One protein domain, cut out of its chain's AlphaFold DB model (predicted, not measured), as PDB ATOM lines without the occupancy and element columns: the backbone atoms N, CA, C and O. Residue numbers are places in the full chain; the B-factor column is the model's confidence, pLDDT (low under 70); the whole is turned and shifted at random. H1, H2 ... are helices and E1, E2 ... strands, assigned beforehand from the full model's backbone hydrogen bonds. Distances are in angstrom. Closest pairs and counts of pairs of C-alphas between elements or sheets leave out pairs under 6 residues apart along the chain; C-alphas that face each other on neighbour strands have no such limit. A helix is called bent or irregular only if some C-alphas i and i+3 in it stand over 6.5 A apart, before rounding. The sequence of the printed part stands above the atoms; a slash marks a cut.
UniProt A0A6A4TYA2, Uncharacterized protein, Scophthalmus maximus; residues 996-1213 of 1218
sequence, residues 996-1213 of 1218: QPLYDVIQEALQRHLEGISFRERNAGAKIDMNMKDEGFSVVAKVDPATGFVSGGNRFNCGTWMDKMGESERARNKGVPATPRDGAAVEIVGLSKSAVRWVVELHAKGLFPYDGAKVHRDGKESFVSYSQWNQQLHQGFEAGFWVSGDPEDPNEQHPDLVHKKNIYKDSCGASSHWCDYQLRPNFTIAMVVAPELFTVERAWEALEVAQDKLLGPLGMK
ATOM      1  N   GLN A 996      -3.904   1.817 -14.907       54.12
ATOM      2  CA  GLN A 996      -4.232   1.149 -16.174       54.12
ATOM      3  C   GLN A 996      -3.072   1.276 -17.186       54.12
ATOM      4  O   GLN A 996      -2.723   2.402 -17.562       54.12
ATOM      5  N   PRO A 997      -2.476   0.156 -17.639       62.25
ATOM      6  CA  PRO A 997      -1.516   0.119 -18.741       62.25
ATOM      7  C   PRO A 997      -2.070   0.642 -20.070       62.25
ATOM      8  O   PRO A 997      -3.229   0.410 -20.418       62.25
ATOM      9  N   LEU A 998      -1.202   1.260 -20.875       65.62
ATOM     10  CA  LEU A 998      -1.530   1.710 -22.231       65.62
ATOM     11  C   LEU A 998      -2.101   0.585 -23.122       65.62
ATOM     12  O   LEU A 998      -2.981   0.864 -23.936       65.62
ATOM     13  N   TYR A 999      -1.670  -0.676 -22.965       67.56
ATOM     14  CA  TYR A 999      -2.206  -1.783 -23.773       67.56
ATOM     15  C   TYR A 999      -3.724  -1.998 -23.608       67.56
ATOM     16  O   TYR A 999      -4.385  -2.373 -24.576       67.56
ATOM     17  N   ASP A1000      -4.308  -1.684 -22.449       66.12
ATOM     18  CA  ASP A1000      -5.759  -1.804 -22.239       66.12
ATOM     19  C   ASP A1000      -6.538  -0.688 -22.956       66.12
ATOM     20  O   ASP A1000      -7.679  -0.881 -23.372       66.12
ATOM     21  N   VAL A1001      -5.915   0.479 -23.154       63.69
ATOM     22  CA  VAL A1001      -6.483   1.597 -23.931       63.69
ATOM     23  C   VAL A1001      -6.414   1.305 -25.436       63.69
ATOM     24  O   VAL A1001      -7.313   1.670 -26.194       63.69
ATOM     25  N   ILE A1002      -5.382   0.579 -25.880       68.62
ATOM     26  CA  ILE A1002      -5.297   0.048 -27.250       68.62
ATOM     27  C   ILE A1002      -6.417  -0.982 -27.482       68.62
ATOM     28  O   ILE A1002      -7.106  -0.917 -28.504       68.62
ATOM     29  N   GLN A1003      -6.656  -1.877 -26.516       77.06
ATOM     30  CA  GLN A1003      -7.772  -2.828 -26.549       77.06
ATOM     31  C   GLN A1003      -9.136  -2.114 -26.609       77.06
ATOM     32  O   GLN A1003      -9.959  -2.462 -27.457       77.06
ATOM     33  N   GLU A1004      -9.365  -1.089 -25.771       70.44
ATOM     34  CA  GLU A1004     -10.575  -0.245 -25.807       70.44
ATOM     35  C   GLU A1004     -10.827   0.318 -27.202       70.44
ATOM     36  O   GLU A1004     -11.922   0.173 -27.750       70.44
ATOM     37  N   ALA A1005      -9.810   0.960 -27.780       67.12
ATOM     38  CA  ALA A1005      -9.916   1.613 -29.074       67.12
ATOM     39  C   ALA A1005     -10.307   0.617 -30.173       67.12
ATOM     40  O   ALA A1005     -11.234   0.884 -30.941       67.12
ATOM     41  N   LEU A1006      -9.648  -0.545 -30.228       71.81
ATOM     42  CA  LEU A1006      -9.935  -1.574 -31.228       71.81
ATOM     43  C   LEU A1006     -11.318  -2.208 -31.022       71.81
ATOM     44  O   LEU A1006     -12.054  -2.371 -31.997       71.81
ATOM     45  N   GLN A1007     -11.710  -2.509 -29.779       75.25
ATOM     46  CA  GLN A1007     -13.044  -3.037 -29.483       75.25
ATOM     47  C   GLN A1007     -14.147  -2.039 -29.868       75.25
ATOM     48  O   GLN A1007     -15.100  -2.426 -30.535       75.25
ATOM     49  N   ARG A1008     -13.999  -0.747 -29.545       69.50
ATOM     50  CA  ARG A1008     -14.990   0.295 -29.881       69.50
ATOM     51  C   ARG A1008     -15.210   0.455 -31.386       69.50
ATOM     52  O   ARG A1008     -16.351   0.604 -31.810       69.50
ATOM     53  N   HIS A1009     -14.155   0.391 -32.201       70.50
ATOM     54  CA  HIS A1009     -14.298   0.451 -33.664       70.50
ATOM     55  C   HIS A1009     -14.940  -0.828 -34.238       70.50
ATOM     56  O   HIS A1009     -15.665  -0.760 -35.236       70.50
ATOM     57  N   LEU A1010     -14.725  -1.982 -33.594       71.81
ATOM     58  CA  LEU A1010     -15.406  -3.238 -33.920       71.81
ATOM     59  C   LEU A1010     -16.875  -3.257 -33.466       71.81
ATOM     60  O   LEU A1010     -17.710  -3.782 -34.196       71.81
ATOM     61  N   GLU A1011     -17.233  -2.688 -32.319       73.81
ATOM     62  CA  GLU A1011     -18.637  -2.565 -31.883       73.81
ATOM     63  C   GLU A1011     -19.386  -1.528 -32.735       73.81
ATOM     64  O   GLU A1011     -20.502  -1.787 -33.185       73.81
ATOM     65  N   GLY A1012     -18.714  -0.427 -33.075       68.38
ATOM     66  CA  GLY A1012     -19.244   0.691 -33.847       68.38
ATOM     67  C   GLY A1012     -19.526   1.881 -32.936       68.38
ATOM     68  O   GLY A1012     -20.386   1.819 -32.059       68.38
ATOM     69  N   ILE A1013     -18.811   2.983 -33.154       65.44
ATOM     70  CA  ILE A1013     -19.026   4.239 -32.434       65.44
ATOM     71  C   ILE A1013     -20.017   5.122 -33.193       65.44
ATOM     72  O   ILE A1013     -19.939   5.272 -34.411       65.44
ATOM     73  N   SER A1014     -20.952   5.713 -32.457       70.06
ATOM     74  CA  SER A1014     -21.938   6.673 -32.951       70.06
ATOM     75  C   SER A1014     -22.138   7.718 -31.863       70.06
ATOM     76  O   SER A1014     -22.574   7.382 -30.762       70.06
ATOM     77  N   PHE A1015     -21.757   8.964 -32.133       56.88
ATOM     78  CA  PHE A1015     -21.804  10.044 -31.152       56.88
ATOM     79  C   PHE A1015     -22.135  11.384 -31.810       56.88
ATOM     80  O   PHE A1015     -21.963  11.580 -33.013       56.88
ATOM     81  N   ARG A1016     -22.592  12.332 -30.993       64.94
ATOM     82  CA  ARG A1016     -22.689  13.744 -31.364       64.94
ATOM     83  C   ARG A1016     -21.611  14.508 -30.606       64.94
ATOM     84  O   ARG A1016     -21.406  14.248 -29.423       64.94
ATOM     85  N   GLU A1017     -20.901  15.409 -31.276       58.00
ATOM     86  CA  GLU A1017     -19.770  16.125 -30.677       58.00
ATOM     87  C   GLU A1017     -20.181  16.879 -29.400       58.00
ATOM     88  O   GLU A1017     -21.218  17.552 -29.345       58.00
ATOM     89  N   ARG A1018     -19.377  16.753 -28.334       56.22
ATOM     90  CA  ARG A1018     -19.705  17.316 -27.017       56.22
ATOM     91  C   ARG A1018     -19.753  18.846 -27.115       56.22
ATOM     92  O   ARG A1018     -18.735  19.469 -27.392       56.22
ATOM     93  N   ASN A1019     -20.907  19.447 -26.810       60.88
ATOM     94  CA  ASN A1019     -21.235  20.874 -27.008       60.88
ATOM     95  C   ASN A1019     -21.427  21.327 -28.481       60.88
ATOM     96  O   ASN A1019     -21.235  22.508 -28.776       60.88
ATOM     97  N   ALA A1020     -21.815  20.417 -29.386       60.66
ATOM     98  CA  ALA A1020     -22.119  20.688 -30.798       60.66
ATOM     99  C   ALA A1020     -22.915  21.985 -31.061       60.66
ATOM    100  O   ALA A1020     -23.871  22.311 -30.349       60.66
ATOM    101  N   GLY A1021     -22.556  22.681 -32.144       69.12
ATOM    102  CA  GLY A1021     -23.157  23.942 -32.582       69.12
ATOM    103  C   GLY A1021     -22.153  25.099 -32.659       69.12
ATOM    104  O   GLY A1021     -20.958  24.937 -32.415       69.12
ATOM    105  N   ALA A1022     -22.659  26.302 -32.957       70.00
ATOM    106  CA  ALA A1022     -21.879  27.478 -33.378       70.00
ATOM    107  C   ALA A1022     -20.842  28.047 -32.377       70.00
ATOM    108  O   ALA A1022     -20.204  29.057 -32.671       70.00
ATOM    109  N   LYS A1023     -20.681  27.437 -31.194       70.44
ATOM    110  CA  LYS A1023     -19.604  27.744 -30.232       70.44
ATOM    111  C   LYS A1023     -18.351  26.879 -30.422       70.44
ATOM    112  O   LYS A1023     -17.297  27.281 -29.944       70.44
ATOM    113  N   ILE A1024     -18.477  25.717 -31.071       66.62
ATOM    114  CA  ILE A1024     -17.357  24.841 -31.443       66.62
ATOM    115  C   ILE A1024     -16.956  25.119 -32.890       66.62
ATOM    116  O   ILE A1024     -15.830  25.538 -33.135       66.62
ATOM    117  N   ASP A1025     -17.896  24.981 -33.825       69.38
ATOM    118  CA  ASP A1025     -17.696  25.332 -35.232       69.38
ATOM    119  C   ASP A1025     -18.878  26.190 -35.707       69.38
ATOM    120  O   ASP A1025     -20.038  25.790 -35.625       69.38
ATOM    121  N   MET A1026     -18.581  27.409 -36.167       75.25
ATOM    122  CA  MET A1026     -19.565  28.395 -36.641       75.25
ATOM    123  C   MET A1026     -19.929  28.259 -38.134       75.25
ATOM    124  O   MET A1026     -20.723  29.051 -38.657       75.25
ATOM    125  N   ASN A1027     -19.320  27.295 -38.824       82.06
ATOM    126  CA  ASN A1027     -19.498  26.989 -40.239       82.06
ATOM    127  C   ASN A1027     -20.141  25.611 -40.447       82.06
ATOM    128  O   ASN A1027     -20.997  25.494 -41.323       82.06
ATOM    129  N   MET A1028     -19.757  24.595 -39.666       74.94
ATOM    130  CA  MET A1028     -20.316  23.238 -39.741       74.94
ATOM    131  C   MET A1028     -21.838  23.225 -39.504       74.94
ATOM    132  O   MET A1028     -22.381  23.996 -38.711       74.94
ATOM    133  N   LYS A1029     -22.539  22.334 -40.214       78.38
ATOM    134  CA  LYS A1029     -23.986  22.115 -40.060       78.38
ATOM    135  C   LYS A1029     -24.296  21.160 -38.909       78.38
ATOM    136  O   LYS A1029     -23.437  20.389 -38.497       78.38
ATOM    137  N   ASP A1030     -25.545  21.160 -38.447       76.88
ATOM    138  CA  ASP A1030     -25.998  20.331 -37.321       76.88
ATOM    139  C   ASP A1030     -25.751  18.824 -37.548       76.88
ATOM    140  O   ASP A1030     -25.329  18.100 -36.645       76.88
ATOM    141  N   GLU A1031     -25.922  18.375 -38.794       76.62
ATOM    142  CA  GLU A1031     -25.660  17.008 -39.245       76.62
ATOM    143  C   GLU A1031     -24.161  16.653 -39.251       76.62
ATOM    144  O   GLU A1031     -23.799  15.488 -39.085       76.62
ATOM    145  N   GLY A1032     -23.275  17.641 -39.413       70.44
ATOM    146  CA  GLY A1032     -21.820  17.444 -39.431       70.44
ATOM    147  C   GLY A1032     -21.255  17.027 -38.072       70.44
ATOM    148  O   GLY A1032     -20.348  16.200 -38.026       70.44
ATOM    149  N   PHE A1033     -21.857  17.512 -36.979       67.94
ATOM    150  CA  PHE A1033     -21.489  17.161 -35.600       67.94
ATOM    151  C   PHE A1033     -21.927  15.745 -35.179       67.94
ATOM    152  O   PHE A1033     -21.677  15.351 -34.042       67.94
ATOM    153  N   SER A1034     -22.641  14.999 -36.031       72.56
ATOM    154  CA  SER A1034     -23.144  13.650 -35.730       72.56
ATOM    155  C   SER A1034     -22.308  12.607 -36.479       72.56
ATOM    156  O   SER A1034     -22.475  12.402 -37.685       72.56
ATOM    157  N   VAL A1035     -21.374  11.971 -35.771       65.81
ATOM    158  CA  VAL A1035     -20.299  11.155 -36.347       65.81
ATOM    159  C   VAL A1035     -20.504   9.680 -36.016       65.81
ATOM    160  O   VAL A1035     -20.729   9.300 -34.868       65.81
ATOM    161  N   VAL A1036     -20.381   8.834 -37.040       68.38
ATOM    162  CA  VAL A1036     -20.408   7.371 -36.930       68.38
ATOM    163  C   VAL A1036     -19.098   6.816 -37.485       68.38
ATOM    164  O   VAL A1036     -18.624   7.302 -38.510       68.38
ATOM    165  N   ALA A1037     -18.526   5.793 -36.850       70.94
ATOM    166  CA  ALA A1037     -17.457   4.979 -37.427       70.94
ATOM    167  C   ALA A1037     -17.569   3.514 -36.972       70.94
ATOM    168  O   ALA A1037     -17.834   3.230 -35.805       70.94
ATOM    169  N   LYS A1038     -17.390   2.570 -37.897       76.81
ATOM    170  CA  LYS A1038     -17.611   1.133 -37.689       76.81
ATOM    171  C   LYS A1038     -16.762   0.284 -38.636       76.81
ATOM    172  O   LYS A1038     -16.521   0.664 -39.781       76.81
ATOM    173  N   VAL A1039     -16.381  -0.905 -38.184       80.44
ATOM    174  CA  VAL A1039     -15.803  -1.943 -39.050       80.44
ATOM    175  C   VAL A1039     -16.907  -2.663 -39.831       80.44
ATOM    176  O   VAL A1039     -17.805  -3.256 -39.228       80.44
ATOM    177  N   ASP A1040     -16.838  -2.666 -41.161       82.94
ATOM    178  CA  ASP A1040     -17.682  -3.532 -41.993       82.94
ATOM    179  C   ASP A1040     -17.341  -5.017 -41.732       82.94
ATOM    180  O   ASP A1040     -16.180  -5.401 -41.880       82.94
ATOM    181  N   PRO A1041     -18.304  -5.878 -41.339       79.88
ATOM    182  CA  PRO A1041     -18.030  -7.296 -41.107       79.88
ATOM    183  C   PRO A1041     -17.668  -8.094 -42.371       79.88
ATOM    184  O   PRO A1041     -17.131  -9.193 -42.222       79.88
ATOM    185  N   ALA A1042     -17.962  -7.597 -43.582       83.50
ATOM    186  CA  ALA A1042     -17.640  -8.298 -44.827       83.50
ATOM    187  C   ALA A1042     -16.173  -8.091 -45.244       83.50
ATOM    188  O   ALA A1042     -15.429  -9.063 -45.371       83.50
ATOM    189  N   THR A1043     -15.742  -6.837 -45.409       85.81
ATOM    190  CA  THR A1043     -14.373  -6.464 -45.830       85.81
ATOM    191  C   THR A1043     -13.377  -6.326 -44.675       85.81
ATOM    192  O   THR A1043     -12.168  -6.379 -44.885       85.81
ATOM    193  N   GLY A1044     -13.858  -6.104 -43.450       84.31
ATOM    194  CA  GLY A1044     -13.029  -5.679 -42.321       84.31
ATOM    195  C   GLY A1044     -12.631  -4.196 -42.353       84.31
ATOM    196  O   GLY A1044     -11.938  -3.753 -41.437       84.31
ATOM    197  N   PHE A1045     -13.044  -3.413 -43.358       86.88
ATOM    198  CA  PHE A1045     -12.667  -2.001 -43.475       86.88
ATOM    199  C   PHE A1045     -13.278  -1.143 -42.359       86.88
ATOM    200  O   PHE A1045     -14.467  -1.246 -42.048       86.88
ATOM    201  N   VAL A1046     -12.477  -0.232 -41.801       81.25
ATOM    202  CA  VAL A1046     -12.973   0.858 -40.951       81.25
ATOM    203  C   VAL A1046     -13.623   1.905 -41.855       81.25
ATOM    204  O   VAL A1046     -12.947   2.522 -42.674       81.25
ATOM    205  N   SER A1047     -14.930   2.107 -41.693       79.75
ATOM    206  CA  SER A1047     -15.729   3.100 -42.420       79.75
ATOM    207  C   SER A1047     -16.333   4.116 -41.455       79.75
ATOM    208  O   SER A1047     -16.701   3.750 -40.338       79.75
ATOM    209  N   GLY A1048     -16.465   5.385 -41.846       75.56
ATOM    210  CA  GLY A1048     -17.068   6.391 -40.970       75.56
ATOM    211  C   GLY A1048     -17.252   7.773 -41.588       75.56
ATOM    212  O   GLY A1048     -17.119   7.948 -42.794       75.56
ATOM    213  N   GLY A1049     -17.574   8.750 -40.739       74.25
ATOM    214  CA  GLY A1049     -17.872  10.125 -41.140       74.25
ATOM    215  C   GLY A1049     -19.262  10.290 -41.763       74.25
ATOM    216  O   GLY A1049     -20.109   9.399 -41.702       74.25
ATOM    217  N   ASN A1050     -19.507  11.467 -42.340       78.31
ATOM    218  CA  ASN A1050     -20.659  11.748 -43.196       78.31
ATOM    219  C   ASN A1050     -20.329  12.913 -44.154       78.31
ATOM    220  O   ASN A1050     -19.381  13.662 -43.918       78.31
ATOM    221  N   ARG A1051     -21.147  13.117 -45.195       81.31
ATOM    222  CA  ARG A1051     -20.964  14.150 -46.242       81.31
ATOM    223  C   ARG A1051     -20.885  15.623 -45.782       81.31
ATOM    224  O   ARG A1051     -20.688  16.508 -46.616       81.31
ATOM    225  N   PHE A1052     -21.130  15.907 -44.503       78.31
ATOM    226  CA  PHE A1052     -21.053  17.228 -43.868       78.31
ATOM    227  C   PHE A1052     -19.977  17.299 -42.767       78.31
ATOM    228  O   PHE A1052     -19.908  18.300 -42.057       78.31
ATOM    229  N   ASN A1053     -19.142  16.265 -42.634       73.50
ATOM    230  CA  ASN A1053     -18.053  16.155 -41.665       73.50
ATOM    231  C   ASN A1053     -16.674  16.115 -42.372       73.50
ATOM    232  O   ASN A1053     -16.588  15.884 -43.580       73.50
ATOM    233  N   CYS A1054     -15.599  16.351 -41.615       73.56
ATOM    234  CA  CYS A1054     -14.221  16.494 -42.100       73.56
ATOM    235  C   CYS A1054     -13.217  15.554 -41.392       73.56
ATOM    236  O   CYS A1054     -12.074  15.932 -41.166       73.56
ATOM    237  N   GLY A1055     -13.618  14.334 -41.019       66.25
ATOM    238  CA  GLY A1055     -12.827  13.400 -40.192       66.25
ATOM    239  C   GLY A1055     -11.526  12.809 -40.779       66.25
ATOM    240  O   GLY A1055     -11.052  11.798 -40.266       66.25
ATOM    241  N   THR A1056     -10.939  13.392 -41.831       75.44
ATOM    242  CA  THR A1056      -9.618  13.002 -42.375       75.44
ATOM    243  C   THR A1056      -8.739  14.243 -42.546       75.44
ATOM    244  O   THR A1056      -9.252  15.354 -42.516       75.44
ATOM    245  N   TRP A1057      -7.431  14.079 -42.772       75.56
ATOM    246  CA  TRP A1057      -6.483  15.206 -42.850       75.56
ATOM    247  C   TRP A1057      -6.794  16.244 -43.948       75.56
ATOM    248  O   TRP A1057      -6.314  17.373 -43.888       75.56
ATOM    249  N   MET A1058      -7.604  15.877 -44.944       81.25
ATOM    250  CA  MET A1058      -8.159  16.794 -45.941       81.25
ATOM    251  C   MET A1058      -9.426  17.463 -45.374       81.25
ATOM    252  O   MET A1058     -10.544  17.206 -45.819       81.25
ATOM    253  N   ASP A1059      -9.237  18.293 -44.347       78.44
ATOM    254  CA  ASP A1059     -10.256  18.674 -43.357       78.44
ATOM    255  C   ASP A1059     -11.072  19.945 -43.680       78.44
ATOM    256  O   ASP A1059     -11.906  20.379 -42.879       78.44
ATOM    257  N   LYS A1060     -10.848  20.589 -44.834       83.31
ATOM    258  CA  LYS A1060     -11.318  21.968 -45.044       83.31
ATOM    259  C   LYS A1060     -12.848  22.087 -45.144       83.31
ATOM    260  O   LYS A1060     -13.445  21.935 -46.213       83.31
ATOM    261  N   MET A1061     -13.469  22.484 -44.034       81.00
ATOM    262  CA  MET A1061     -14.849  22.969 -43.984       81.00
ATOM    263  C   MET A1061     -14.995  24.276 -44.783       81.00
ATOM    264  O   MET A1061     -14.201  25.212 -44.629       81.00
ATOM    265  N   GLY A1062     -16.019  24.352 -45.635       84.56
ATOM    266  CA  GLY A1062     -16.371  25.565 -46.366       84.56
ATOM    267  C   GLY A1062     -17.009  26.622 -45.461       84.56
ATOM    268  O   GLY A1062     -17.831  26.315 -44.598       84.56
ATOM    269  N   GLU A1063     -16.643  27.888 -45.676       88.19
ATOM    270  CA  GLU A1063     -17.027  29.029 -44.823       88.19
ATOM    271  C   GLU A1063     -17.617  30.223 -45.603       88.19
ATOM    272  O   GLU A1063     -18.126  31.174 -45.014       88.19
ATOM    273  N   SER A1064     -17.576  30.198 -46.942       89.62
ATOM    274  CA  SER A1064     -17.914  31.358 -47.774       89.62
ATOM    275  C   SER A1064     -19.385  31.371 -48.183       89.62
ATOM    276  O   SER A1064     -19.832  30.658 -49.084       89.62
ATOM    277  N   GLU A1065     -20.141  32.277 -47.566       88.00
ATOM    278  CA  GLU A1065     -21.536  32.567 -47.923       88.00
ATOM    279  C   GLU A1065     -21.650  33.117 -49.354       88.00
ATOM    280  O   GLU A1065     -22.565  32.752 -50.093       88.00
ATOM    281  N   ARG A1066     -20.665  33.915 -49.799       91.75
ATOM    282  CA  ARG A1066     -20.596  34.446 -51.175       91.75
ATOM    283  C   ARG A1066     -20.409  33.347 -52.222       91.75
ATOM    284  O   ARG A1066     -20.998  33.444 -53.293       91.75
ATOM    285  N   ALA A1067     -19.624  32.314 -51.910       90.25
ATOM    286  CA  ALA A1067     -19.455  31.133 -52.760       90.25
ATOM    287  C   ALA A1067     -20.540  30.062 -52.525       90.25
ATOM    288  O   ALA A1067     -20.528  29.028 -53.187       90.25
ATOM    289  N   ARG A1068     -21.477  30.300 -51.593       89.19
ATOM    290  CA  ARG A1068     -22.536  29.370 -51.165       89.19
ATOM    291  C   ARG A1068     -22.022  28.011 -50.658       89.19
ATOM    292  O   ARG A1068     -22.759  27.031 -50.708       89.19
ATOM    293  N   ASN A1069     -20.789  27.953 -50.141       88.50
ATOM    294  CA  ASN A1069     -20.168  26.720 -49.636       88.50
ATOM    295  C   ASN A1069     -20.053  26.645 -48.101       88.50
ATOM    296  O   ASN A1069     -19.482  25.689 -47.588       88.50
ATOM    297  N   LYS A1070     -20.596  27.620 -47.358       84.94
ATOM    298  CA  LYS A1070     -20.607  27.579 -45.887       84.94
ATOM    299  C   LYS A1070     -21.314  26.315 -45.374       84.94
ATOM    300  O   LYS A1070     -22.447  26.035 -45.772       84.94
ATOM    301  N   GLY A1071     -20.644  25.549 -44.515       79.75
ATOM    302  CA  GLY A1071     -21.161  24.276 -43.999       79.75
ATOM    303  C   GLY A1071     -21.206  23.157 -45.040       79.75
ATOM    304  O   GLY A1071     -22.059  22.266 -44.979       79.75
ATOM    305  N   VAL A1072     -20.339  23.224 -46.048       85.88
ATOM    306  CA  VAL A1072     -20.102  22.144 -47.008       85.88
ATOM    307  C   VAL A1072     -18.598  21.850 -46.994       85.88
ATOM    308  O   VAL A1072     -17.822  22.736 -47.357       85.88
ATOM    309  N   PRO A1073     -18.162  20.652 -46.563       82.19
ATOM    310  CA  PRO A1073     -16.774  20.222 -46.709       82.19
ATOM    311  C   PRO A1073     -16.299  20.345 -48.159       82.19
ATOM    312  O   PRO A1073     -17.025  19.978 -49.083       82.19
ATOM    313  N   ALA A1074     -15.074  20.829 -48.370       82.56
ATOM    314  CA  ALA A1074     -14.450  20.815 -49.695       82.56
ATOM    315  C   ALA A1074     -14.088  19.383 -50.133       82.56
ATOM    316  O   ALA A1074     -14.124  19.059 -51.318       82.56
ATOM    317  N   THR A1075     -13.751  18.532 -49.163       81.50
ATOM    318  CA  THR A1075     -13.250  17.167 -49.359       81.50
ATOM    319  C   THR A1075     -13.824  16.210 -48.305       81.50
ATOM    320  O   THR A1075     -13.070  15.690 -47.482       81.50
ATOM    321  N   PRO A1076     -15.149  15.958 -48.295       78.12
ATOM    322  CA  PRO A1076     -15.716  14.914 -47.452       78.12
ATOM    323  C   PRO A1076     -15.184  13.559 -47.938       78.12
ATOM    324  O   PRO A1076     -15.326  13.214 -49.113       78.12
ATOM    325  N   ARG A1077     -14.526  12.832 -47.035       82.56
ATOM    326  CA  ARG A1077     -13.966  11.488 -47.254       82.56
ATOM    327  C   ARG A1077     -14.583  10.526 -46.244       82.56
ATOM    328  O   ARG A1077     -13.896   9.938 -45.411       82.56
ATOM    329  N   ASP A1078     -15.911  10.485 -46.261       78.56
ATOM    330  CA  ASP A1078     -16.696   9.498 -45.532       78.56
ATOM    331  C   ASP A1078     -16.678   8.134 -46.247       78.56
ATOM    332  O   ASP A1078     -16.226   8.027 -47.385       78.56
ATOM    333  N   GLY A1079     -17.116   7.075 -45.569       83.62
ATOM    334  CA  GLY A1079     -16.859   5.697 -46.005       83.62
ATOM    335  C   GLY A1079     -15.499   5.203 -45.500       83.62
ATOM    336  O   GLY A1079     -15.061   5.606 -44.420       83.62
ATOM    337  N   ALA A1080     -14.850   4.289 -46.225       88.19
ATOM    338  CA  ALA A1080     -13.547   3.733 -45.851       88.19
ATOM    339  C   ALA A1080     -12.399   4.440 -46.594       88.19
ATOM    340  O   ALA A1080     -12.107   4.108 -47.738       88.19
ATOM    341  N   ALA A1081     -11.741   5.413 -45.955       88.00
ATOM    342  CA  ALA A1081     -10.585   6.114 -46.526       88.00
ATOM    343  C   ALA A1081      -9.331   5.215 -46.577       88.00
ATOM    344  O   ALA A1081      -9.024   4.507 -45.612       88.00
ATOM    345  N   VAL A1082      -8.585   5.260 -47.686       92.62
ATOM    346  CA  VAL A1082      -7.500   4.302 -47.978       92.62
ATOM    347  C   VAL A1082      -6.387   4.283 -46.919       92.62
ATOM    348  O   VAL A1082      -5.945   3.209 -46.502       92.62
ATOM    349  N   GLU A1083      -5.975   5.441 -46.392       86.06
ATOM    350  CA  GLU A1083      -4.939   5.520 -45.357       86.06
ATOM    351  C   GLU A1083      -5.427   5.031 -43.986       86.06
ATOM    352  O   GLU A1083      -4.643   4.480 -43.215       86.06
ATOM    353  N   ILE A1084      -6.726   5.161 -43.696       83.69
ATOM    354  CA  ILE A1084      -7.344   4.659 -42.460       83.69
ATOM    355  C   ILE A1084      -7.373   3.125 -42.475       83.69
ATOM    356  O   ILE A1084      -7.050   2.494 -41.466       83.69
ATOM    357  N   VAL A1085      -7.679   2.516 -43.626       87.44
ATOM    358  CA  VAL A1085      -7.620   1.055 -43.810       87.44
ATOM    359  C   VAL A1085      -6.175   0.543 -43.708       87.44
ATOM    360  O   VAL A1085      -5.930  -0.438 -43.004       87.44
ATOM    361  N   GLY A1086      -5.201   1.242 -44.305       87.12
ATOM    362  CA  GLY A1086      -3.773   0.918 -44.169       87.12
ATOM    363  C   GLY A1086      -3.257   1.004 -42.724       87.12
ATOM    364  O   GLY A1086      -2.641   0.061 -42.222       87.12
ATOM    365  N   LEU A1087      -3.559   2.095 -42.011       82.94
ATOM    366  CA  LEU A1087      -3.191   2.263 -40.598       82.94
ATOM    367  C   LEU A1087      -3.868   1.214 -39.701       82.94
ATOM    368  O   LEU A1087      -3.223   0.656 -38.814       82.94
ATOM    369  N   SER A1088      -5.141   0.890 -39.965       83.94
ATOM    370  CA  SER A1088      -5.852  -0.201 -39.287       83.94
ATOM    371  C   SER A1088      -5.150  -1.546 -39.504       83.94
ATOM    372  O   SER A1088      -4.878  -2.250 -38.530       83.94
ATOM    373  N   LYS A1089      -4.749  -1.868 -40.742       89.88
ATOM    374  CA  LYS A1089      -3.978  -3.081 -41.049       89.88
ATOM    375  C   LYS A1089      -2.653  -3.139 -40.287       89.88
ATOM    376  O   LYS A1089      -2.348  -4.187 -39.717       89.88
ATOM    377  N   SER A1090      -1.889  -2.041 -40.234       89.25
ATOM    378  CA  SER A1090      -0.631  -1.999 -39.471       89.25
ATOM    379  C   SER A1090      -0.861  -2.222 -37.975       89.25
ATOM    380  O   SER A1090      -0.182  -3.053 -37.373       89.25
ATOM    381  N   ALA A1091      -1.850  -1.540 -37.387       82.06
ATOM    382  CA  ALA A1091      -2.156  -1.646 -35.963       82.06
ATOM    383  C   ALA A1091      -2.621  -3.060 -35.567       82.06
ATOM    384  O   ALA A1091      -2.142  -3.609 -34.575       82.06
ATOM    385  N   VAL A1092      -3.504  -3.687 -36.358       85.00
ATOM    386  CA  VAL A1092      -3.987  -5.052 -36.080       85.00
ATOM    387  C   VAL A1092      -2.870  -6.087 -36.292       85.00
ATOM    388  O   VAL A1092      -2.709  -6.973 -35.453       85.00
ATOM    389  N   ARG A1093      -2.029  -5.946 -37.334       91.38
ATOM    390  CA  ARG A1093      -0.803  -6.756 -37.514       91.38
ATOM    391  C   ARG A1093       0.104  -6.668 -36.284       91.38
ATOM    392  O   ARG A1093       0.504  -7.697 -35.743       91.38
ATOM    393  N   TRP A1094       0.406  -5.450 -35.833       86.62
ATOM    394  CA  TRP A1094       1.283  -5.199 -34.690       86.62
ATOM    395  C   TRP A1094       0.735  -5.807 -33.393       86.62
ATOM    396  O   TRP A1094       1.483  -6.453 -32.661       86.62
ATOM    397  N   VAL A1095      -0.573  -5.700 -33.143       82.81
ATOM    398  CA  VAL A1095      -1.233  -6.338 -31.991       82.81
ATOM    399  C   VAL A1095      -1.152  -7.868 -32.048       82.81
ATOM    400  O   VAL A1095      -0.788  -8.490 -31.048       82.81
ATOM    401  N   VAL A1096      -1.391  -8.489 -33.212       87.81
ATOM    402  CA  VAL A1096      -1.225  -9.947 -33.397       87.81
ATOM    403  C   VAL A1096       0.219 -10.380 -33.117       87.81
ATOM    404  O   VAL A1096       0.449 -11.379 -32.433       87.81
ATOM    405  N   GLU A1097       1.203  -9.609 -33.583       87.75
ATOM    406  CA  GLU A1097       2.616  -9.855 -33.293       87.75
ATOM    407  C   GLU A1097       2.976  -9.684 -31.812       87.75
ATOM    408  O   GLU A1097       3.746 -10.483 -31.278       87.75
ATOM    409  N   LEU A1098       2.458  -8.656 -31.132       83.44
ATOM    410  CA  LEU A1098       2.706  -8.443 -29.705       83.44
ATOM    411  C   LEU A1098       2.081  -9.549 -28.851       83.44
ATOM    412  O   LEU A1098       2.710  -9.986 -27.887       83.44
ATOM    413  N   HIS A1099       0.892 -10.038 -29.215       84.12
ATOM    414  CA  HIS A1099       0.274 -11.189 -28.559       84.12
ATOM    415  C   HIS A1099       1.124 -12.455 -28.749       84.12
ATOM    416  O   HIS A1099       1.459 -13.129 -27.777       84.12
ATOM    417  N   ALA A1100       1.590 -12.727 -29.975       86.81
ATOM    418  CA  ALA A1100       2.506 -13.840 -30.251       86.81
ATOM    419  C   ALA A1100       3.850 -13.738 -29.492       86.81
ATOM    420  O   ALA A1100       4.482 -14.757 -29.216       86.81
ATOM    421  N   LYS A1101       4.275 -12.521 -29.124       85.12
ATOM    422  CA  LYS A1101       5.470 -12.234 -28.307       85.12
ATOM    423  C   LYS A1101       5.183 -12.189 -26.791       85.12
ATOM    424  O   LYS A1101       6.107 -11.958 -26.016       85.12
ATOM    425  N   GLY A1102       3.934 -12.389 -26.351       83.06
ATOM    426  CA  GLY A1102       3.529 -12.316 -24.938       83.06
ATOM    427  C   GLY A1102       3.572 -10.906 -24.327       83.06
ATOM    428  O   GLY A1102       3.649 -10.762 -23.107       83.06
ATOM    429  N   LEU A1103       3.565  -9.863 -25.164       79.12
ATOM    430  CA  LEU A1103       3.646  -8.453 -24.758       79.12
ATOM    431  C   LEU A1103       2.282  -7.742 -24.735       79.12
ATOM    432  O   LEU A1103       2.164  -6.699 -24.098       79.12
ATOM    433  N   PHE A1104       1.268  -8.312 -25.391       79.44
ATOM    434  CA  PHE A1104      -0.115  -7.828 -25.404       79.44
ATOM    435  C   PHE A1104      -1.055  -8.981 -25.000       79.44
ATOM    436  O   PHE A1104      -0.906 -10.070 -25.554       79.44
ATOM    437  N   PRO A1105      -1.976  -8.808 -24.032       77.50
ATOM    438  CA  PRO A1105      -2.665  -9.939 -23.399       77.50
ATOM    439  C   PRO A1105      -3.952 -10.409 -24.101       77.50
ATOM    440  O   PRO A1105      -4.595 -11.325 -23.595       77.50
ATOM    441  N   TYR A1106      -4.341  -9.805 -25.231       78.94
ATOM    442  CA  TYR A1106      -5.601 -10.096 -25.926       78.94
ATOM    443  C   TYR A1106      -5.378 -10.633 -27.352       78.94
ATOM    444  O   TYR A1106      -4.589 -10.081 -28.119       78.94
ATOM    445  N   ASP A1107      -6.115 -11.680 -27.730       84.94
ATOM    446  CA  ASP A1107      -6.098 -12.336 -29.050       84.94
ATOM    447  C   ASP A1107      -7.244 -11.881 -29.985       84.94
ATOM    448  O   ASP A1107      -7.285 -12.224 -31.176       84.94
ATOM    449  N   GLY A1108      -8.171 -11.083 -29.454       82.69
ATOM    450  CA  GLY A1108      -9.326 -10.527 -30.148       82.69
ATOM    451  C   GLY A1108     -10.136  -9.573 -29.273       82.69
ATOM    452  O   GLY A1108      -9.748  -9.244 -28.150       82.69
ATOM    453  N   ALA A1109     -11.295  -9.159 -29.781       79.44
ATOM    454  CA  ALA A1109     -12.281  -8.370 -29.047       79.44
ATOM    455  C   ALA A1109     -13.619  -9.114 -28.930       79.44
ATOM    456  O   ALA A1109     -14.042  -9.825 -29.846       79.44
ATOM    457  N   LYS A1110     -14.311  -8.899 -27.807       78.06
ATOM    458  CA  LYS A1110     -15.746  -9.182 -27.668       78.06
ATOM    459  C   LYS A1110     -16.518  -8.006 -28.255       78.06
ATOM    460  O   LYS A1110     -16.139  -6.864 -28.034       78.06
ATOM    461  N   VAL A1111     -17.557  -8.292 -29.029       74.81
ATOM    462  CA  VAL A1111     -18.232  -7.312 -29.879       74.81
ATOM    463  C   VAL A1111     -19.740  -7.539 -29.810       74.81
ATOM    464  O   VAL A1111     -20.240  -8.573 -30.269       74.81
ATOM    465  N   HIS A1112     -20.470  -6.571 -29.258       70.06
ATOM    466  CA  HIS A1112     -21.931  -6.592 -29.191       70.06
ATOM    467  C   HIS A1112     -22.533  -5.870 -30.402       70.06
ATOM    468  O   HIS A1112     -22.520  -4.643 -30.470       70.06
ATOM    469  N   ARG A1113     -23.084  -6.628 -31.357       65.06
ATOM    470  CA  ARG A1113     -23.805  -6.092 -32.528       65.06
ATOM    471  C   ARG A1113     -25.213  -6.662 -32.564       65.06
ATOM    472  O   ARG A1113     -25.394  -7.851 -32.322       65.06
ATOM    473  N   ASP A1114     -26.203  -5.816 -32.840       61.12
ATOM    474  CA  ASP A1114     -27.608  -6.205 -33.050       61.12
ATOM    475  C   ASP A1114     -28.187  -7.121 -31.944       61.12
ATOM    476  O   ASP A1114     -28.931  -8.066 -32.201       61.12
ATOM    477  N   GLY A1115     -27.800  -6.866 -30.685       58.09
ATOM    478  CA  GLY A1115     -28.219  -7.650 -29.516       58.09
ATOM    479  C   GLY A1115     -27.510  -9.002 -29.332       58.09
ATOM    480  O   GLY A1115     -27.919  -9.791 -28.481       58.09
ATOM    481  N   LYS A1116     -26.453  -9.288 -30.103       61.50
ATOM    482  CA  LYS A1116     -25.721 -10.559 -30.094       61.50
ATOM    483  C   LYS A1116     -24.242 -10.347 -29.759       61.50
ATOM    484  O   LYS A1116     -23.548  -9.582 -30.426       61.50
ATOM    485  N   GLU A1117     -23.747 -11.057 -28.745       75.25
ATOM    486  CA  GLU A1117     -22.308 -11.124 -28.471       75.25
ATOM    487  C   GLU A1117     -21.613 -11.965 -29.555       75.25
ATOM    488  O   GLU A1117     -22.051 -13.067 -29.901       75.25
ATOM    489  N   SER A1118     -20.519 -11.436 -30.095       78.00
ATOM    490  CA  SER A1118     -19.646 -12.100 -31.060       78.00
ATOM    491  C   SER A1118     -18.185 -11.860 -30.683       78.00
ATOM    492  O   SER A1118     -17.853 -10.818 -30.128       78.00
ATOM    493  N   PHE A1119     -17.305 -12.823 -30.951       83.00
ATOM    494  CA  PHE A1119     -15.868 -12.662 -30.732       83.00
ATOM    495  C   PHE A1119     -15.157 -12.544 -32.078       83.00
ATOM    496  O   PHE A1119     -15.354 -13.390 -32.952       83.00
ATOM    497  N   VAL A1120     -14.337 -11.506 -32.236       82.94
ATOM    498  CA  VAL A1120     -13.555 -11.246 -33.449       82.94
ATOM    499  C   VAL A1120     -12.078 -11.328 -33.083       82.94
ATOM    500  O   VAL A1120     -11.564 -10.465 -32.371       82.94
ATOM    501  N   SER A1121     -11.384 -12.364 -33.563       89.88
ATOM    502  CA  SER A1121      -9.933 -12.469 -33.374       89.88
ATOM    503  C   SER A1121      -9.201 -11.431 -34.224       89.88
ATOM    504  O   SER A1121      -9.522 -11.240 -35.400       89.88
ATOM    505  N   TYR A1122      -8.150 -10.825 -33.671       86.19
ATOM    506  CA  TYR A1122      -7.292  -9.905 -34.421       86.19
ATOM    507  C   TYR A1122      -6.589 -10.597 -35.599       86.19
ATOM    508  O   TYR A1122      -6.376  -9.974 -36.635       86.19
ATOM    509  N   SER A1123      -6.322 -11.906 -35.501       89.06
ATOM    510  CA  SER A1123      -5.786 -12.697 -36.617       89.06
ATOM    511  C   SER A1123      -6.779 -12.790 -37.786       89.06
ATOM    512  O   SER A1123      -6.401 -12.601 -38.941       89.06
ATOM    513  N   GLN A1124      -8.067 -12.994 -37.485       89.06
ATOM    514  CA  GLN A1124      -9.138 -13.034 -38.485       89.06
ATOM    515  C   GLN A1124      -9.340 -11.661 -39.140       89.06
ATOM    516  O   GLN A1124      -9.369 -11.573 -40.365       89.06
ATOM    517  N   TRP A1125      -9.410 -10.584 -38.352       86.56
ATOM    518  CA  TRP A1125      -9.578  -9.225 -38.886       86.56
ATOM    519  C   TRP A1125      -8.387  -8.802 -39.769       86.56
ATOM    520  O   TRP A1125      -8.583  -8.263 -40.858       86.56
ATOM    521  N   ASN A1126      -7.155  -9.145 -39.373       90.56
ATOM    522  CA  ASN A1126      -5.943  -8.945 -40.178       90.56
ATOM    523  C   ASN A1126      -5.988  -9.686 -41.533       90.56
ATOM    524  O   ASN A1126      -5.488  -9.162 -42.529       90.56
ATOM    525  N   GLN A1127      -6.594 -10.881 -41.583       91.56
ATOM    526  CA  GLN A1127      -6.806 -11.630 -42.828       91.56
ATOM    527  C   GLN A1127      -7.930 -11.037 -43.687       91.56
ATOM    528  O   GLN A1127      -7.741 -10.917 -44.895       91.56
ATOM    529  N   GLN A1128      -9.052 -10.618 -43.088       89.88
ATOM    530  CA  GLN A1128     -10.151  -9.960 -43.809       89.88
ATOM    531  C   GLN A1128      -9.672  -8.680 -44.502       89.88
ATOM    532  O   GLN A1128      -9.859  -8.542 -45.706       89.88
ATOM    533  N   LEU A1129      -8.953  -7.812 -43.777       90.50
ATOM    534  CA  LEU A1129      -8.353  -6.597 -44.336       90.50
ATOM    535  C   LEU A1129      -7.431  -6.899 -45.531       90.50
ATOM    536  O   LEU A1129      -7.502  -6.213 -46.543       90.50
ATOM    537  N   HIS A1130      -6.586  -7.929 -45.430       92.62
ATOM    538  CA  HIS A1130      -5.662  -8.322 -46.503       92.62
ATOM    539  C   HIS A1130      -6.380  -8.902 -47.734       92.62
ATOM    540  O   HIS A1130      -6.015  -8.574 -48.856       92.62
ATOM    541  N   GLN A1131      -7.418  -9.721 -47.541       91.31
ATOM    542  CA  GLN A1131      -8.189 -10.313 -48.643       91.31
ATOM    543  C   GLN A1131      -9.143  -9.311 -49.310       91.31
ATOM    544  O   GLN A1131      -9.362  -9.385 -50.515       91.31
ATOM    545  N   GLY A1132      -9.705  -8.375 -48.539       89.88
ATOM    546  CA  GLY A1132     -10.644  -7.372 -49.038       89.88
ATOM    547  C   GLY A1132      -9.986  -6.189 -49.751       89.88
ATOM    548  O   GLY A1132     -10.618  -5.607 -50.627       89.88
ATOM    549  N   PHE A1133      -8.743  -5.822 -49.401       94.38
ATOM    550  CA  PHE A1133      -8.155  -4.543 -49.817       94.38
ATOM    551  C   PHE A1133      -8.099  -4.341 -51.334       94.38
ATOM    552  O   PHE A1133      -8.761  -3.432 -51.828       94.38
ATOM    553  N   GLU A1134      -7.372  -5.168 -52.094       92.19
ATOM    554  CA  GLU A1134      -7.277  -4.939 -53.546       92.19
ATOM    555  C   GLU A1134      -8.632  -5.102 -54.251       92.19
ATOM    556  O   GLU A1134      -8.900  -4.373 -55.198       92.19
ATOM    557  N   ALA A1135      -9.516  -5.979 -53.763       89.88
ATOM    558  CA  ALA A1135     -10.857  -6.149 -54.328       89.88
ATOM    559  C   ALA A1135     -11.775  -4.926 -54.111       89.88
ATOM    560  O   ALA A1135     -12.679  -4.697 -54.909       89.88
ATOM    561  N   GLY A1136     -11.552  -4.143 -53.049       89.38
ATOM    562  CA  GLY A1136     -12.287  -2.902 -52.780       89.38
ATOM    563  C   GLY A1136     -11.630  -1.639 -53.350       89.38
ATOM    564  O   GLY A1136     -12.334  -0.707 -53.730       89.38
ATOM    565  N   PHE A1137     -10.293  -1.598 -53.412       93.69
ATOM    566  CA  PHE A1137      -9.531  -0.383 -53.728       93.69
ATOM    567  C   PHE A1137      -8.843  -0.369 -55.100       93.69
ATOM    568  O   PHE A1137      -8.508   0.722 -55.548       93.69
ATOM    569  N   TRP A1138      -8.604  -1.489 -55.789       94.31
ATOM    570  CA  TRP A1138      -7.958  -1.455 -57.114       94.31
ATOM    571  C   TRP A1138      -8.919  -0.958 -58.207       94.31
ATOM    572  O   TRP A1138     -10.092  -1.332 -58.227       94.31
ATOM    573  N   VAL A1139      -8.417  -0.147 -59.143       92.06
ATOM    574  CA  VAL A1139      -9.119   0.245 -60.375       92.06
ATOM    575  C   VAL A1139      -8.404  -0.373 -61.570       92.06
ATOM    576  O   VAL A1139      -7.303   0.042 -61.932       92.06
ATOM    577  N   SER A1140      -9.028  -1.363 -62.199       87.00
ATOM    578  CA  SER A1140      -8.392  -2.155 -63.252       87.00
ATOM    579  C   SER A1140      -8.318  -1.459 -64.613       87.00
ATOM    580  O   SER A1140      -9.168  -0.649 -64.994       87.00
ATOM    581  N   GLY A1141      -7.299  -1.836 -65.386       78.69
ATOM    582  CA  GLY A1141      -7.194  -1.518 -66.808       78.69
ATOM    583  C   GLY A1141      -8.310  -2.168 -67.634       78.69
ATOM    584  O   GLY A1141      -8.782  -1.581 -68.613       78.69
ATOM    585  N   ASP A1142      -8.777  -3.342 -67.207       82.69
ATOM    586  CA  ASP A1142      -9.814  -4.135 -67.868       82.69
ATOM    587  C   ASP A1142     -11.210  -3.494 -67.694       82.69
ATOM    588  O   ASP A1142     -11.608  -3.211 -66.562       82.69
ATOM    589  N   PRO A1143     -11.960  -3.191 -68.775       73.56
ATOM    590  CA  PRO A1143     -13.339  -2.709 -68.669       73.56
ATOM    591  C   PRO A1143     -14.357  -3.770 -68.209       73.56
ATOM    592  O   PRO A1143     -15.467  -3.385 -67.857       73.56
ATOM    593  N   GLU A1144     -14.009  -5.062 -68.198       77.44
ATOM    594  CA  GLU A1144     -14.894  -6.171 -67.796       77.44
ATOM    595  C   GLU A1144     -14.525  -6.748 -66.404       77.44
ATOM    596  O   GLU A1144     -14.872  -7.889 -66.089       77.44
ATOM    597  N   ASP A1145     -13.805  -5.995 -65.556       80.56
ATOM    598  CA  ASP A1145     -13.421  -6.455 -64.210       80.56
ATOM    599  C   ASP A1145     -14.668  -6.693 -63.323       80.56
ATOM    600  O   ASP A1145     -15.391  -5.742 -63.014       80.56
ATOM    601  N   PRO A1146     -14.925  -7.932 -62.852       77.19
ATOM    602  CA  PRO A1146     -16.132  -8.266 -62.093       77.19
ATOM    603  C   PRO A1146     -16.182  -7.656 -60.681       77.19
ATOM    604  O   PRO A1146     -17.194  -7.810 -59.997       77.19
ATOM    605  N   ASN A1147     -15.108  -7.004 -60.224       80.56
ATOM    606  CA  ASN A1147     -15.077  -6.274 -58.956       80.56
ATOM    607  C   ASN A1147     -15.500  -4.803 -59.121       80.56
ATOM    608  O   ASN A1147     -15.819  -4.153 -58.123       80.56
ATOM    609  N   GLU A1148     -15.514  -4.266 -60.349       84.31
ATOM    610  CA  GLU A1148     -15.836  -2.861 -60.588       84.31
ATOM    611  C   GLU A1148     -17.355  -2.634 -60.662       84.31
ATOM    612  O   GLU A1148     -18.068  -3.212 -61.480       84.31
ATOM    613  N   GLN A1149     -17.857  -1.777 -59.774       79.69
ATOM    614  CA  GLN A1149     -19.286  -1.529 -59.565       79.69
ATOM    615  C   GLN A1149     -19.760  -0.248 -60.262       79.69
ATOM    616  O   GLN A1149     -20.951  -0.122 -60.555       79.69
ATOM    617  N   HIS A1150     -18.844   0.688 -60.546       85.12
ATOM    618  CA  HIS A1150     -19.145   1.975 -61.181       85.12
ATOM    619  C   HIS A1150     -18.152   2.307 -62.313       85.12
ATOM    620  O   HIS A1150     -17.428   3.303 -62.231       85.12
ATOM    621  N   PRO A1151     -18.102   1.501 -63.396       82.81
ATOM    622  CA  PRO A1151     -17.205   1.745 -64.532       82.81
ATOM    623  C   PRO A1151     -17.487   3.073 -65.260       82.81
ATOM    624  O   PRO A1151     -16.627   3.575 -65.979       82.81
ATOM    625  N   ASP A1152     -18.664   3.673 -65.053       86.12
ATOM    626  CA  ASP A1152     -19.046   5.008 -65.525       86.12
ATOM    627  C   ASP A1152     -18.372   6.161 -64.753       86.12
ATOM    628  O   ASP A1152     -18.322   7.284 -65.256       86.12
ATOM    629  N   LEU A1153     -17.823   5.889 -63.562       86.00
ATOM    630  CA  LEU A1153     -17.104   6.855 -62.720       86.00
ATOM    631  C   LEU A1153     -15.573   6.695 -62.776       86.00
ATOM    632  O   LEU A1153     -14.847   7.474 -62.156       86.00
ATOM    633  N   VAL A1154     -15.060   5.715 -63.524       86.00
ATOM    634  CA  VAL A1154     -13.620   5.437 -63.649       86.00
ATOM    635  C   VAL A1154     -12.953   6.462 -64.574       86.00
ATOM    636  O   VAL A1154     -12.955   6.314 -65.796       86.00
ATOM    637  N   HIS A1155     -12.344   7.503 -63.994       84.25
ATOM    638  CA  HIS A1155     -11.568   8.488 -64.760       84.25
ATOM    639  C   HIS A1155     -10.137   8.018 -65.064       84.25
ATOM    640  O   HIS A1155      -9.679   8.130 -66.203       84.25
ATOM    641  N   LYS A1156      -9.427   7.482 -64.064       88.38
ATOM    642  CA  LYS A1156      -8.076   6.918 -64.207       88.38
ATOM    643  C   LYS A1156      -8.100   5.420 -63.912       88.38
ATOM    644  O   LYS A1156      -8.904   4.958 -63.109       88.38
ATOM    645  N   LYS A1157      -7.219   4.674 -64.576       90.62
ATOM    646  CA  LYS A1157      -7.067   3.215 -64.472       90.62
ATOM    647  C   LYS A1157      -5.669   2.865 -63.970       90.62
ATOM    648  O   LYS A1157      -4.765   3.686 -64.087       90.62
ATOM    649  N   ASN A1158      -5.519   1.657 -63.432       92.31
ATOM    650  CA  ASN A1158      -4.306   1.142 -62.793       92.31
ATOM    651  C   ASN A1158      -3.887   2.002 -61.582       92.31
ATOM    652  O   ASN A1158      -2.727   2.365 -61.411       92.31
ATOM    653  N   ILE A1159      -4.874   2.360 -60.755       94.00
ATOM    654  CA  ILE A1159      -4.712   3.162 -59.535       94.00
ATOM    655  C   ILE A1159      -5.409   2.490 -58.348       94.00
ATOM    656  O   ILE A1159      -6.235   1.594 -58.531       94.00
ATOM    657  N   TYR A1160      -5.131   2.976 -57.138       95.06
ATOM    658  CA  TYR A1160      -5.927   2.660 -55.952       95.06
ATOM    659  C   TYR A1160      -6.887   3.817 -55.626       95.06
ATOM    660  O   TYR A1160      -6.491   4.983 -55.671       95.06
ATOM    661  N   LYS A1161      -8.142   3.481 -55.308       94.00
ATOM    662  CA  LYS A1161      -9.230   4.396 -54.919       94.00
ATOM    663  C   LYS A1161      -8.856   5.193 -53.655       94.00
ATOM    664  O   LYS A1161      -8.161   4.687 -52.775       94.00
ATOM    665  N   ASP A1162      -9.317   6.440 -53.548       93.06
ATOM    666  CA  ASP A1162      -9.044   7.314 -52.388       93.06
ATOM    667  C   ASP A1162      -9.870   6.921 -51.150       93.06
ATOM    668  O   ASP A1162      -9.424   7.026 -50.001       93.06
ATOM    669  N   SER A1163     -11.077   6.429 -51.407       90.62
ATOM    670  CA  SER A1163     -12.005   5.865 -50.436       90.62
ATOM    671  C   SER A1163     -12.782   4.709 -51.068       90.62
ATOM    672  O   SER A1163     -12.730   4.496 -52.276       90.62
ATOM    673  N   CYS A1164     -13.497   3.947 -50.246       90.06
ATOM    674  CA  CYS A1164     -14.460   2.953 -50.698       90.06
ATOM    675  C   CYS A1164     -15.792   3.168 -49.967       90.06
ATOM    676  O   CYS A1164     -15.851   3.098 -48.733       90.06
ATOM    677  N   GLY A1165     -16.871   3.403 -50.719       86.31
ATOM    678  CA  GLY A1165     -18.228   3.523 -50.186       86.31
ATOM    679  C   GLY A1165     -18.573   4.902 -49.617       86.31
ATOM    680  O   GLY A1165     -19.372   4.978 -48.682       86.31
ATOM    681  N   ALA A1166     -17.986   5.980 -50.145       86.19
ATOM    682  CA  ALA A1166     -18.344   7.346 -49.754       86.19
ATOM    683  C   ALA A1166     -19.787   7.722 -50.156       86.19
ATOM    684  O   ALA A1166     -20.317   7.237 -51.158       86.19
ATOM    685  N   SER A1167     -20.400   8.692 -49.457       84.00
ATOM    686  CA  SER A1167     -21.722   9.273 -49.799       84.00
ATOM    687  C   SER A1167     -21.807   9.897 -51.203       84.00
ATOM    688  O   SER A1167     -22.882  10.308 -51.643       84.00
ATOM    689  N   SER A1168     -20.674  10.035 -51.887       86.81
ATOM    690  CA  SER A1168     -20.546  10.486 -53.267       86.81
ATOM    691  C   SER A1168     -19.551   9.563 -53.959       86.81
ATOM    692  O   SER A1168     -18.350   9.790 -53.851       86.81
ATOM    693  N   HIS A1169     -20.037   8.547 -54.677       87.69
ATOM    694  CA  HIS A1169     -19.199   7.502 -55.288       87.69
ATOM    695  C   HIS A1169     -18.053   8.048 -56.156       87.69
ATOM    696  O   HIS A1169     -16.977   7.471 -56.162       87.69
ATOM    697  N   TRP A1170     -18.221   9.204 -56.812       88.19
ATOM    698  CA  TRP A1170     -17.138   9.876 -57.549       88.19
ATOM    699  C   TRP A1170     -15.901  10.203 -56.689       88.19
ATOM    700  O   TRP A1170     -14.801  10.286 -57.222       88.19
ATOM    701  N   CYS A1171     -16.045  10.389 -55.373       87.00
ATOM    702  CA  CYS A1171     -14.909  10.625 -54.478       87.00
ATOM    703  C   CYS A1171     -13.991   9.400 -54.372       87.00
ATOM    704  O   CYS A1171     -12.780   9.582 -54.292       87.00
ATOM    705  N   ASP A1172     -14.543   8.184 -54.449       90.62
ATOM    706  CA  ASP A1172     -13.771   6.940 -54.379       90.62
ATOM    707  C   ASP A1172     -12.763   6.849 -55.551       90.62
ATOM    708  O   ASP A1172     -11.598   6.517 -55.351       90.62
ATOM    709  N   TYR A1173     -13.168   7.240 -56.768       91.62
ATOM    710  CA  TYR A1173     -12.374   7.116 -58.008       91.62
ATOM    711  C   TYR A1173     -11.341   8.232 -58.240       91.62
ATOM    712  O   TYR A1173     -10.719   8.289 -59.303       91.62
ATOM    713  N   GLN A1174     -11.148   9.140 -57.281       91.88
ATOM    714  CA  GLN A1174     -10.215  10.254 -57.443       91.88
ATOM    715  C   GLN A1174      -8.771   9.825 -57.189       91.88
ATOM    716  O   GLN A1174      -8.422   9.388 -56.096       91.88
ATOM    717  N   LEU A1175      -7.896  10.044 -58.174       94.06
ATOM    718  CA  LEU A1175      -6.458   9.877 -57.990       94.06
ATOM    719  C   LEU A1175      -5.938  10.941 -57.005       94.06
ATOM    720  O   LEU A1175      -5.906  12.138 -57.299       94.06
ATOM    721  N   ARG A1176      -5.545  10.485 -55.812       94.06
ATOM    722  CA  ARG A1176      -5.015  11.289 -54.699       94.06
ATOM    723  C   ARG A1176      -3.795  10.600 -54.077       94.06
ATOM    724  O   ARG A1176      -3.686   9.379 -54.158       94.06
ATOM    725  N   PRO A1177      -2.890  11.325 -53.394       94.94
ATOM    726  CA  PRO A1177      -1.663  10.732 -52.852       94.94
ATOM    727  C   PRO A1177      -1.884   9.833 -51.620       94.94
ATOM    728  O   PRO A1177      -0.936   9.209 -51.145       94.94
ATOM    729  N   ASN A1178      -3.107   9.750 -51.085       92.94
ATOM    730  CA  ASN A1178      -3.408   9.108 -49.800       92.94
ATOM    731  C   ASN A1178      -3.070   7.608 -49.754       92.94
ATOM    732  O   ASN A1178      -2.626   7.119 -48.714       92.94
ATOM    733  N   PHE A1179      -3.189   6.885 -50.874       94.38
ATOM    734  CA  PHE A1179      -2.847   5.457 -50.922       94.38
ATOM    735  C   PHE A1179      -1.358   5.193 -50.636       94.38
ATOM    736  O   PHE A1179      -1.015   4.119 -50.143       94.38
ATOM    737  N   THR A1180      -0.472   6.174 -50.858       94.56
ATOM    738  CA  THR A1180       0.962   6.030 -50.546       94.56
ATOM    739  C   THR A1180       1.217   5.859 -49.045       94.56
ATOM    740  O   THR A1180       2.129   5.132 -48.663       94.56
ATOM    741  N   ILE A1181       0.364   6.428 -48.183       90.81
ATOM    742  CA  ILE A1181       0.428   6.219 -46.728       90.81
ATOM    743  C   ILE A1181       0.134   4.747 -46.411       90.81
ATOM    744  O   ILE A1181       0.872   4.121 -45.652       90.81
ATOM    745  N   ALA A1182      -0.897   4.169 -47.037       91.56
ATOM    746  CA  ALA A1182      -1.235   2.756 -46.876       91.56
ATOM    747  C   ALA A1182      -0.111   1.831 -47.385       91.56
ATOM    748  O   ALA A1182       0.228   0.875 -46.690       91.56
ATOM    749  N   MET A1183       0.520   2.151 -48.523       95.06
ATOM    750  CA  MET A1183       1.691   1.420 -49.037       95.06
ATOM    751  C   MET A1183       2.891   1.464 -48.081       95.06
ATOM    752  O   MET A1183       3.590   0.464 -47.941       95.06
ATOM    753  N   VAL A1184       3.138   2.594 -47.408       92.81
ATOM    754  CA  VAL A1184       4.251   2.731 -46.451       92.81
ATOM    755  C   VAL A1184       4.002   1.933 -45.168       92.81
ATOM    756  O   VAL A1184       4.902   1.234 -44.705       92.81
ATOM    757  N   VAL A1185       2.799   2.007 -44.586       88.50
ATOM    758  CA  VAL A1185       2.520   1.366 -43.284       88.50
ATOM    759  C   VAL A1185       2.140  -0.113 -43.406       88.50
ATOM    760  O   VAL A1185       2.430  -0.905 -42.506       88.50
ATOM    761  N   ALA A1186       1.504  -0.508 -44.511       92.50
ATOM    762  CA  ALA A1186       0.994  -1.857 -44.751       92.50
ATOM    763  C   ALA A1186       1.251  -2.323 -46.205       92.50
ATOM    764  O   ALA A1186       0.299  -2.621 -46.932       92.50
ATOM    765  N   PRO A1187       2.526  -2.413 -46.646       94.50
ATOM    766  CA  PRO A1187       2.879  -2.831 -48.006       94.50
ATOM    767  C   PRO A1187       2.356  -4.229 -48.369       94.50
ATOM    768  O   PRO A1187       2.133  -4.514 -49.540       94.50
ATOM    769  N   GLU A1188       2.086  -5.098 -47.388       93.38
ATOM    770  CA  GLU A1188       1.492  -6.422 -47.609       93.38
ATOM    771  C   GLU A1188       0.020  -6.401 -48.063       93.38
ATOM    772  O   GLU A1188      -0.575  -7.460 -48.247       93.38
ATOM    773  N   LEU A1189      -0.599  -5.225 -48.202       94.50
ATOM    774  CA  LEU A1189      -1.909  -5.068 -48.842       94.50
ATOM    775  C   LEU A1189      -1.834  -4.998 -50.377       94.50
ATOM    776  O   LEU A1189      -2.876  -5.070 -51.021       94.50
ATOM    777  N   PHE A1190      -0.639  -4.839 -50.952       95.81
ATOM    778  CA  PHE A1190      -0.452  -4.469 -52.353       95.81
ATOM    779  C   PHE A1190       0.259  -5.573 -53.147       95.81
ATOM    780  O   PHE A1190       1.313  -6.070 -52.743       95.81
ATOM    781  N   THR A1191      -0.283  -5.925 -54.314       95.12
ATOM    782  CA  THR A1191       0.428  -6.731 -55.318       95.12
ATOM    783  C   THR A1191       1.561  -5.892 -55.917       95.12
ATOM    784  O   THR A1191       1.336  -4.744 -56.297       95.12
ATOM    785  N   VAL A1192       2.781  -6.435 -56.009       94.31
ATOM    786  CA  VAL A1192       3.993  -5.655 -56.348       94.31
ATOM    787  C   VAL A1192       3.875  -4.961 -57.707       94.31
ATOM    788  O   VAL A1192       4.206  -3.785 -57.828       94.31
ATOM    789  N   GLU A1193       3.369  -5.663 -58.715       93.75
ATOM    790  CA  GLU A1193       3.180  -5.155 -60.074       93.75
ATOM    791  C   GLU A1193       2.176  -3.990 -60.095       93.75
ATOM    792  O   GLU A1193       2.484  -2.911 -60.600       93.75
ATOM    793  N   ARG A1194       1.018  -4.171 -59.445       94.12
ATOM    794  CA  ARG A1194      -0.031  -3.144 -59.295       94.12
ATOM    795  C   ARG A1194       0.453  -1.916 -58.523       94.12
ATOM    796  O   ARG A1194       0.081  -0.789 -58.849       94.12
ATOM    797  N   ALA A1195       1.298  -2.126 -57.511       94.31
ATOM    798  CA  ALA A1195       1.895  -1.048 -56.737       94.31
ATOM    799  C   ALA A1195       2.811  -0.172 -57.601       94.31
ATOM    800  O   ALA A1195       2.726   1.052 -57.510       94.31
ATOM    801  N   TRP A1196       3.644  -0.772 -58.460       94.88
ATOM    802  CA  TRP A1196       4.497  -0.017 -59.383       94.88
ATOM    803  C   TRP A1196       3.684   0.765 -60.417       94.88
ATOM    804  O   TRP A1196       3.933   1.958 -60.568       94.88
ATOM    805  N   GLU A1197       2.671   0.159 -61.046       93.94
ATOM    806  CA  GLU A1197       1.796   0.865 -61.998       93.94
ATOM    807  C   GLU A1197       1.128   2.101 -61.361       93.94
ATOM    808  O   GLU A1197       1.201   3.207 -61.903       93.94
ATOM    809  N   ALA A1198       0.551   1.953 -60.163       94.19
ATOM    810  CA  ALA A1198      -0.079   3.065 -59.451       94.19
ATOM    811  C   ALA A1198       0.926   4.149 -59.008       94.19
ATOM    812  O   ALA A1198       0.578   5.334 -58.959       94.19
ATOM    813  N   LEU A1199       2.171   3.771 -58.694       95.19
ATOM    814  CA  LEU A1199       3.239   4.711 -58.345       95.19
ATOM    815  C   LEU A1199       3.785   5.462 -59.569       95.19
ATOM    816  O   LEU A1199       4.055   6.655 -59.445       95.19
ATOM    817  N   GLU A1200       3.882   4.830 -60.742       93.94
ATOM    818  CA  GLU A1200       4.225   5.511 -62.002       93.94
ATOM    819  C   GLU A1200       3.151   6.545 -62.381       93.94
ATOM    820  O   GLU A1200       3.472   7.701 -62.674       93.94
ATOM    821  N   VAL A1201       1.866   6.184 -62.272       92.88
ATOM    822  CA  VAL A1201       0.747   7.118 -62.500       92.88
ATOM    823  C   VAL A1201       0.767   8.275 -61.490       92.88
ATOM    824  O   VAL A1201       0.575   9.433 -61.870       92.88
ATOM    825  N   ALA A1202       1.061   8.012 -60.213       93.19
ATOM    826  CA  ALA A1202       1.229   9.068 -59.213       93.19
ATOM    827  C   ALA A1202       2.485   9.933 -59.450       93.19
ATOM    828  O   ALA A1202       2.468  11.121 -59.119       93.19
ATOM    829  N   GLN A1203       3.548   9.386 -60.047       91.69
ATOM    830  CA  GLN A1203       4.749  10.141 -60.410       91.69
ATOM    831  C   GLN A1203       4.483  11.123 -61.562       91.69
ATOM    832  O   GLN A1203       4.918  12.269 -61.468       91.69
ATOM    833  N   ASP A1204       3.744  10.724 -62.603       91.06
ATOM    834  CA  ASP A1204       3.343  11.626 -63.700       91.06
ATOM    835  C   ASP A1204       2.315  12.674 -63.231       91.06
ATOM    836  O   ASP A1204       2.491  13.883 -63.415       91.06
ATOM    837  N   LYS A1205       1.236  12.220 -62.578       91.38
ATOM    838  CA  LYS A1205       0.075  13.072 -62.283       91.38
ATOM    839  C   LYS A1205       0.183  13.852 -60.988       91.38
ATOM    840  O   LYS A1205      -0.189  15.026 -60.977       91.38
ATOM    841  N   LEU A1206       0.692  13.266 -59.905       93.38
ATOM    842  CA  LEU A1206       0.616  13.867 -58.567       93.38
ATOM    843  C   LEU A1206       1.930  14.475 -58.068       93.38
ATOM    844  O   LEU A1206       1.874  15.379 -57.237       93.38
ATOM    845  N   LEU A1207       3.099  14.048 -58.550       90.38
ATOM    846  CA  LEU A1207       4.364  14.611 -58.072       90.38
ATOM    847  C   LEU A1207       4.519  16.085 -58.498       90.38
ATOM    848  O   LEU A1207       4.329  16.459 -59.657       90.38
ATOM    849  N   GLY A1208       4.845  16.942 -57.531       84.25
ATOM    850  CA  GLY A1208       5.215  18.342 -57.729       84.25
ATOM    851  C   GLY A1208       6.651  18.616 -57.260       84.25
ATOM    852  O   GLY A1208       7.271  17.761 -56.630       84.25
ATOM    853  N   PRO A1209       7.199  19.818 -57.521       77.75
ATOM    854  CA  PRO A1209       8.620  20.116 -57.307       77.75
ATOM    855  C   PRO A1209       9.063  20.153 -55.834       77.75
ATOM    856  O   PRO A1209      10.258  20.103 -55.567       77.75
ATOM    857  N   LEU A1210       8.125  20.267 -54.885       79.56
ATOM    858  CA  LEU A1210       8.389  20.308 -53.435       79.56
ATOM    859  C   LEU A1210       7.403  19.454 -52.609       79.56
ATOM    860  O   LEU A1210       7.441  19.487 -51.382       79.56
ATOM    861  N   GLY A1211       6.491  18.723 -53.255       84.75
ATOM    862  CA  GLY A1211       5.424  17.981 -52.580       84.75
ATOM    863  C   GLY A1211       4.371  17.447 -53.550       84.75
ATOM    864  O   GLY A1211       4.352  17.820 -54.723       84.75
ATOM    865  N   MET A1212       3.499  16.568 -53.056       91.06
ATOM    866  CA  MET A1212       2.436  15.943 -53.851       91.06
ATOM    867  C   MET A1212       1.237  16.883 -54.032       91.06
ATOM    868  O   MET A1212       0.793  17.531 -53.081       91.06
ATOM    869  N   LYS A1213       0.662  16.902 -55.237       92.81
ATOM    870  CA  LYS A1213      -0.666  17.465 -55.512       92.81
ATOM    871  C   LYS A1213      -1.702  16.637 -54.746       92.81
ATOM    872  O   LYS A1213      -1.614  15.413 -54.709       92.81
TER     873      LYS A1213
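Overview. This is residues 996 to 1213 of the 1218 residues of an uncharacterized protein of Scophthalmus maximus (UniProt A0A6A4TYA2). A narrow three-stranded sheet, E1 E2 E3, meets the start of a long helix, H2, at its E3 edge; H2 lies between H3 and H4, roughly side by side with both. H1 sits between the sheet and a separate hairpin, E4 E5, while H5 and the long looped stretch 1138 to 1178 lie toward the H4 end of H2. The printed part has 218 residues, with elements in the order H1 E1 E2 E3 H2 E4 E5 H3 H4 H5; both sheets are antiparallel. The class is mixed, helices and strands, with under half of the residues in named elements. The whole is compact, with a radius of gyration of the C-alphas of 18.7 A and spans of 53 by 50 by 36 A.

Along the chain. The sheet holds E1, residues 1013 to 1016, E2, residues 1034 to 1039 and 17.6 A long, and E3, residues 1046 to 1048. H1, residues 998 to 1011, is 20.1 A long and begins at C-alpha 998 (-1.530, 1.710, -22.231). H2, residues 1082 to 1100, is 27.3 A long and begins at (-7.500, 4.302, -47.978). E4 is residues 1108 to 1113 and E5 residues 1116 to 1121. H3, residues 1122 to 1137, is 21.6 A long; it is irregular, with C-alphas 1131 and 1134 7.3 A apart, and has a kink of 31 degrees near residue 1131. H4 is residues 1179 to 1185; H5, residues 1192 to 1205, is 20.0 A long and ends at (0.075, 13.072, -62.283).

Arrangement. E1 E2 E3 form a meander, each strand the antiparallel neighbour of the one before. N 1013 and O 1037 are 2.8 A apart, and N 1038 and O 1047 2.8 A, within hydrogen-bond range. H1 is on this sheet, at a height of 9.1 A, over none of its strands. H2 only grazes it, with residues 1082 to 1089. H2 and H3 touch at a shallow tilt of 24 degrees, opposite ways, closest at the C-alphas of Val 1092 and Asn 1126, 6.0 A. With residues 1082 to 1090 alone, H2 touches H4 at a shallow tilt of 15 degrees, the same way; the C-alphas of Gly 1086 and Ala 1182 are closest, 4.1 A. H4 and H5 are near each other. In the hairpin E4 and E5, N 1111 and O 1118 are 2.8 A apart. The closest C-alphas of H1 and E4, Glu 1011 and Val 1111, are 5.2 A apart. Every O i to N i+4 pair is within hydrogen-bond range in H1, H2, H4 and H5; in H3, 10 of 12 are.

Size, cuts and confidence. The C-alphas farthest apart, Arg 1066 and Gly 1102, are 58.8 A apart. The printed part has no cut. The long links are E1 to E2, E3 to H2 and H3 to H4. Mean pLDDT of the printed part is 82.5; 28 residues are under 70, among them 996 to 1002 and 1015 to 1021.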